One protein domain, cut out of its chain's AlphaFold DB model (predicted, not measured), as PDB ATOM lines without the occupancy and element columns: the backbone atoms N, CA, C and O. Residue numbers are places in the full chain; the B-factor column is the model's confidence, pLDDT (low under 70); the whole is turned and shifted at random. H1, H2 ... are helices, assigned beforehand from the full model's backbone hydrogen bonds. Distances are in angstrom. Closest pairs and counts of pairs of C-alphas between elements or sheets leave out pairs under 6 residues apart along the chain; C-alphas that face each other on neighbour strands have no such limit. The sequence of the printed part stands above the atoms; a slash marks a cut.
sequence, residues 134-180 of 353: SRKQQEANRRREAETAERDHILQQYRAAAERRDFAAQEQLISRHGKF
ATOM      1  N   SER A 134     -14.226  60.566  55.775       58.97
ATOM      2  CA  SER A 134     -15.127  60.143  56.858       58.97
ATOM      3  C   SER A 134     -14.812  58.711  57.319       58.97
ATOM      4  O   SER A 134     -14.290  57.915  56.536       58.97
ATOM      5  N   ARG A 135     -15.172  58.320  58.555       61.50
ATOM      6  CA  ARG A 135     -14.936  56.939  59.047       61.50
ATOM      7  C   ARG A 135     -15.416  55.869  58.050       61.50
ATOM      8  O   ARG A 135     -14.683  54.929  57.764       61.50
ATOM      9  N   LYS A 136     -16.582  56.085  57.424       63.44
ATOM     10  CA  LYS A 136     -17.129  55.226  56.356       63.44
ATOM     11  C   LYS A 136     -16.204  55.113  55.138       63.44
ATOM     12  O   LYS A 136     -16.076  54.038  54.563       63.44
ATOM     13  N   GLN A 137     -15.557  56.206  54.742       62.91
ATOM     14  CA  GLN A 137     -14.639  56.252  53.605       62.91
ATOM     15  C   GLN A 137     -13.277  55.627  53.938       62.91
ATOM     16  O   GLN A 137     -12.698  54.954  53.092       62.91
ATOM     17  N   GLN A 138     -12.802  55.747  55.181       67.56
ATOM     18  CA  GLN A 138     -11.610  55.027  55.652       67.56
ATOM     19  C   GLN A 138     -11.848  53.517  55.720       67.56
ATOM     20  O   GLN A 138     -11.008  52.740  55.275       67.56
ATOM     21  N   GLU A 139     -13.008  53.086  56.221       71.56
ATOM     22  CA  GLU A 139     -13.414  51.680  56.177       71.56
ATOM     23  C   GLU A 139     -13.544  51.171  54.737       71.56
ATOM     24  O   GLU A 139     -13.106  50.061  54.447       71.56
ATOM     25  N   ALA A 140     -14.094  51.974  53.820       72.19
ATOM     26  CA  ALA A 140     -14.154  51.629  52.401       72.19
ATOM     27  C   ALA A 140     -12.755  51.493  51.775       72.19
ATOM     28  O   ALA A 140     -12.516  50.532  51.046       72.19
ATOM     29  N   ASN A 141     -11.819  52.393  52.094       75.50
ATOM     30  CA  ASN A 141     -10.436  52.316  51.618       75.50
ATOM     31  C   ASN A 141      -9.722  51.071  52.165       75.50
ATOM     32  O   ASN A 141      -9.226  50.280  51.372       75.50
ATOM     33  N   ARG A 142      -9.794  50.804  53.477       80.44
ATOM     34  CA  ARG A 142      -9.225  49.582  54.081       80.44
ATOM     35  C   ARG A 142      -9.810  48.297  53.489       80.44
ATOM     36  O   ARG A 142      -9.087  47.323  53.310       80.44
ATOM     37  N   ARG A 143     -11.110  48.277  53.169       82.94
ATOM     38  CA  ARG A 143     -11.748  47.138  52.479       82.94
ATOM     39  C   ARG A 143     -11.204  46.963  51.058       82.94
ATOM     40  O   ARG A 143     -10.935  45.832  50.674       82.94
ATOM     41  N   ARG A 144     -11.000  48.054  50.310       82.06
ATOM     42  CA  ARG A 144     -10.385  48.026  48.967       82.06
ATOM     43  C   ARG A 144      -8.926  47.570  49.013       82.06
ATOM     44  O   ARG A 144      -8.531  46.746  48.198       82.06
ATOM     45  N   GLU A 145      -8.143  48.066  49.967       81.44
ATOM     46  CA  GLU A 145      -6.753  47.650  50.206       81.44
ATOM     47  C   GLU A 145      -6.668  46.152  50.536       81.44
ATOM     48  O   GLU A 145      -5.901  45.426  49.907       81.44
ATOM     49  N   ALA A 146      -7.510  45.665  51.456       87.00
ATOM     50  CA  ALA A 146      -7.583  44.247  51.804       87.00
ATOM     51  C   ALA A 146      -8.025  43.366  50.622       87.00
ATOM     52  O   ALA A 146      -7.438  42.312  50.400       87.00
ATOM     53  N   GLU A 147      -9.014  43.798  49.832       87.44
ATOM     54  CA  GLU A 147      -9.449  43.083  48.624       87.44
ATOM     55  C   GLU A 147      -8.373  43.079  47.524       87.44
ATOM     56  O   GLU A 147      -8.231  42.090  46.808       87.44
ATOM     57  N   THR A 148      -7.576  44.146  47.419       85.44
ATOM     58  CA  THR A 148      -6.444  44.226  46.480       85.44
ATOM     59  C   THR A 148      -5.340  43.253  46.901       85.44
ATOM     60  O   THR A 148      -4.892  42.446  46.092       85.44
ATOM     61  N   ALA A 149      -4.978  43.233  48.188       89.56
ATOM     62  CA  ALA A 149      -4.015  42.276  48.733       89.56
ATOM     63  C   ALA A 149      -4.494  40.811  48.606       89.56
ATOM     64  O   ALA A 149      -3.696  39.931  48.280       89.56
ATOM     65  N   GLU A 150      -5.792  40.543  48.809       90.94
ATOM     66  CA  GLU A 150      -6.405  39.228  48.559       90.94
ATOM     67  C   GLU A 150      -6.267  38.835  47.079       90.94
ATOM     68  O   GLU A 150      -5.774  37.747  46.768       90.94
ATOM     69  N   ARG A 151      -6.657  39.732  46.162       89.94
ATOM     70  CA  ARG A 151      -6.566  39.528  44.711       89.94
ATOM     71  C   ARG A 151      -5.147  39.179  44.284       89.94
ATOM     72  O   ARG A 151      -4.949  38.181  43.593       89.94
ATOM     73  N   ASP A 152      -4.171  39.976  44.698       87.81
ATOM     74  CA  ASP A 152      -2.784  39.819  44.267       87.81
ATOM     75  C   ASP A 152      -2.178  38.510  44.799       87.81
ATOM     76  O   ASP A 152      -1.488  37.802  44.060       87.81
ATOM     77  N   HIS A 153      -2.526  38.108  46.027       92.56
ATOM     78  CA  HIS A 153      -2.138  36.807  46.572       92.56
ATOM     79  C   HIS A 153      -2.738  35.631  45.780       92.56
ATOM     80  O   HIS A 153      -2.026  34.683  45.435       92.56
ATOM     81  N   ILE A 154      -4.027  35.693  45.431       92.56
ATOM     82  CA  ILE A 154      -4.691  34.661  44.615       92.56
ATOM     83  C   ILE A 154      -4.096  34.592  43.199       92.56
ATOM     84  O   ILE A 154      -3.871  33.496  42.675       92.56
ATOM     85  N   LEU A 155      -3.770  35.735  42.589       89.25
ATOM     86  CA  LEU A 155      -3.096  35.780  41.289       89.25
ATOM     87  C   LEU A 155      -1.672  35.209  41.354       89.25
ATOM     88  O   LEU A 155      -1.257  34.517  40.423       89.25
ATOM     89  N   GLN A 156      -0.938  35.420  42.451       90.38
ATOM     90  CA  GLN A 156       0.368  34.791  42.672       90.38
ATOM     91  C   GLN A 156       0.252  33.260  42.763       90.38
ATOM     92  O   GLN A 156       1.009  32.549  42.101       90.38
ATOM     93  N   GLN A 157      -0.725  32.739  43.517       91.38
ATOM     94  CA  GLN A 157      -0.989  31.294  43.588       91.38
ATOM     95  C   GLN A 157      -1.347  30.708  42.212       91.38
ATOM     96  O   GLN A 157      -0.858  29.638  41.848       91.38
ATOM     97  N   TYR A 158      -2.152  31.426  41.421       93.44
ATOM     98  CA  TYR A 158      -2.521  31.022  40.063       93.44
ATOM     99  C   TYR A 158      -1.306  30.950  39.126       93.44
ATOM    100  O   TYR A 158      -1.162  29.969  38.394       93.44
ATOM    101  N   ARG A 159      -0.400  31.939  39.185       88.81
ATOM    102  CA  ARG A 159       0.870  31.953  38.428       88.81
ATOM    103  C   ARG A 159       1.771  30.770  38.828       88.81
ATOM    104  O   ARG A 159       2.227  30.032  37.960       88.81
ATOM    105  N   ALA A 160       1.917  30.499  40.126       89.50
ATOM    106  CA  ALA A 160       2.700  29.364  40.629       89.50
ATOM    107  C   ALA A 160       2.081  27.981  40.313       89.50
ATOM    108  O   ALA A 160       2.784  26.971  40.254       89.50
ATOM    109  N   ALA A 161       0.760  27.886  40.130       89.69
ATOM    110  CA  ALA A 161       0.109  26.682  39.603       89.69
ATOM    111  C   ALA A 161       0.376  26.515  38.094       89.69
ATOM    112  O   ALA A 161       0.725  25.421  37.652       89.69
ATOM    113  N   ALA A 162       0.310  27.611  37.329       87.44
ATOM    114  CA  ALA A 162       0.647  27.668  35.904       87.44
ATOM    115  C   ALA A 162       2.070  27.170  35.596       87.44
ATOM    116  O   ALA A 162       2.245  26.321  34.722       87.44
ATOM    117  N   GLU A 163       3.080  27.643  36.335       86.56
ATOM    118  CA  GLU A 163       4.485  27.221  36.180       86.56
ATOM    119  C   GLU A 163       4.664  25.703  36.339       86.56
ATOM    120  O   GLU A 163       5.434  25.073  35.613       86.56
ATOM    121  N   ARG A 164       3.897  25.097  37.254       90.75
ATOM    122  CA  ARG A 164       3.882  23.649  37.516       90.75
ATOM    123  C   ARG A 164       2.944  22.868  36.586       90.75
ATOM    124  O   ARG A 164       2.878  21.646  36.696       90.75
ATOM    125  N   ARG A 165       2.229  23.552  35.681       91.25
ATOM    126  CA  ARG A 165       1.141  23.017  34.834       91.25
ATOM    127  C   ARG A 165       0.034  22.317  35.633       91.25
ATOM    128  O   ARG A 165      -0.609  21.387  35.148       91.25
ATOM    129  N   ASP A 166      -0.200  22.778  36.859       94.31
ATOM    130  CA  ASP A 166      -1.271  22.294  37.727       94.31
ATOM    131  C   ASP A 166      -2.599  22.959  37.340       94.31
ATOM    132  O   ASP A 166      -3.112  23.870  37.996       94.31
ATOM    133  N   PHE A 167      -3.147  22.505  36.213       93.81
ATOM    134  CA  PHE A 167      -4.401  23.020  35.674       93.81
ATOM    135  C   PHE A 167      -5.586  22.797  36.625       93.81
ATOM    136  O   PHE A 167      -6.522  23.593  36.615       93.81
ATOM    137  N   ALA A 168      -5.544  21.763  37.473       95.81
ATOM    138  CA  ALA A 168      -6.591  21.491  38.455       95.81
ATOM    139  C   ALA A 168      -6.604  22.558  39.562       95.81
ATOM    140  O   ALA A 168      -7.664  23.104  39.878       95.81
ATOM    141  N   ALA A 169      -5.433  22.930  40.096       93.69
ATOM    142  CA  ALA A 169      -5.323  24.048  41.028       93.69
ATOM    143  C   ALA A 169      -5.743  25.380  40.383       93.69
ATOM    144  O   ALA A 169      -6.442  26.172  41.018       93.69
ATOM    145  N   GLN A 170      -5.393  25.619  39.114       94.88
ATOM    146  CA  GLN A 170      -5.843  26.812  38.384       94.88
ATOM    147  C   GLN A 170      -7.372  26.869  38.228       94.88
ATOM    148  O   GLN A 170      -7.972  27.911  38.499       94.88
ATOM    149  N   GLU A 171      -8.026  25.763  37.855       95.75
ATOM    150  CA  GLU A 171      -9.493  25.685  37.760       95.75
ATOM    151  C   GLU A 171     -10.163  25.878  39.131       95.75
ATOM    152  O   GLU A 171     -11.157  26.601  39.237       95.75
ATOM    153  N   GLN A 172      -9.584  25.319  40.200       96.44
ATOM    154  CA  GLN A 172     -10.062  25.502  41.571       96.44
ATOM    155  C   GLN A 172      -9.964  26.967  42.037       96.44
ATOM    156  O   GLN A 172     -10.895  27.465  42.676       96.44
ATOM    157  N   LEU A 173      -8.873  27.669  41.710       94.31
ATOM    158  CA  LEU A 173      -8.694  29.089  42.032       94.31
ATOM    159  C   LEU A 173      -9.703  29.969  41.282       94.31
ATOM    160  O   LEU A 173     -10.371  30.788  41.914       94.31
ATOM    161  N   ILE A 174      -9.889  29.746  39.974       94.62
ATOM    162  CA  ILE A 174     -10.906  30.455  39.177       94.62
ATOM    163  C   ILE A 174     -12.321  30.176  39.699       94.62
ATOM    164  O   ILE A 174     -13.144  31.090  39.759       94.62
ATOM    165  N   SER A 175     -12.622  28.935  40.088       95.06
ATOM    166  CA  SER A 175     -13.942  28.560  40.603       95.06
ATOM    167  C   SER A 175     -14.255  29.231  41.944       95.06
ATOM    168  O   SER A 175     -15.356  29.754  42.114       95.06
ATOM    169  N   ARG A 176     -13.298  29.255  42.883       95.81
ATOM    170  CA  ARG A 176     -13.498  29.820  44.230       95.81
ATOM    171  C   ARG A 176     -13.435  31.345  44.265       95.81
ATOM    172  O   ARG A 176     -14.222  31.965  44.969       95.81
ATOM    173  N   HIS A 177     -12.531  31.949  43.496       94.38
ATOM    174  CA  HIS A 177     -12.267  33.390  43.521       94.38
ATOM    175  C   HIS A 177     -12.667  34.065  42.203       94.38
ATOM    176  O   HIS A 177     -12.022  35.007  41.752       94.38
ATOM    177  N   GLY A 178     -13.752  33.598  41.574       92.00
ATOM    178  CA  GLY A 178     -14.163  34.004  40.225       92.00
ATOM    179  C   GLY A 178     -14.372  35.508  40.002       92.00
ATOM    180  O   GLY A 178     -14.328  35.934  38.852       92.00
ATOM    181  N   LYS A 179     -14.534  36.311  41.069       92.69
ATOM    182  CA  LYS A 179     -14.539  37.789  41.021       92.69
ATOM    183  C   LYS A 179     -13.205  38.399  40.561       92.69
ATOM    184  O   LYS A 179     -13.197  39.504  40.036       92.69
ATOM    185  N   PHE A 180     -12.092  37.687  40.740       91.38
ATOM    186  CA  PHE A 180     -10.748  38.135  40.364       91.38
ATOM    187  C   PHE A 180     -10.316  37.676  38.964       91.38
ATOM    188  O   PHE A 180      -9.248  38.081  38.515       91.38
TER     189      PHE A 180
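AT A GLANCE: This is residues 134 to 180 of the 353 residues of an uncharacterized protein of Neisseria sp. HMSC31F04 (UniProt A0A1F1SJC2). What shape does the printed part make? It is a lopsided helical hairpin: the long helix H1 makes the long axis, and after a tight turn the much shorter H2 folds back beside residues 154 to 162 of H1, while residues 134 to 146 stick out as a free arm. What is it built of, and how spread out is it? The printed part has 47 residues with two named helices, H1 then H2, and no named strand; the class is all helix. It is only just loose, close to extended, with a radius of gyration of the C-alphas of 14.0 A and spans of 46 by 17 by 8 A.

IN THESE COORDINATES: Where does H1 run? H1 holds residues 135 to 163, from C-alpha 135 at (-14.936, 56.939, 59.047) to C-alpha 163 at (4.485, 27.221, 36.180), 42.2 A. Where is H2? H2 holds residues 167 to 176, 14.2 A from first to last C-alpha, and ends with C-alpha 176 at (-13.498, 29.820, 44.230).

HOW THE PARTS SIT: How does H2 stand to H1? They form a helical hairpin and run opposite ways at a shallow tilt of 17 degrees. Where do they touch? H1 touches H2 with residues 154 to 162 alone; the closest C-alphas are those of Tyr 158 and Gln 170, 5.6 A apart. What do the backbones show? In H1 and H2 every O i to N i+4 pair is within hydrogen-bond range.

THE WHOLE: How large is it? The two C-alphas farthest apart, those of Ser 134 and Arg 165, are 46.1 A apart. Without residues 134 to 146, which stand free, the body spans 26 by 16 by 7 A. Is there a cut or a long link? The printed part has no cut, and the link from H1 to H2, 3 residues, is tight. Where is confidence low? Residues 134 to 138 are under 70, and the mean pLDDT of the printed part is 86.5.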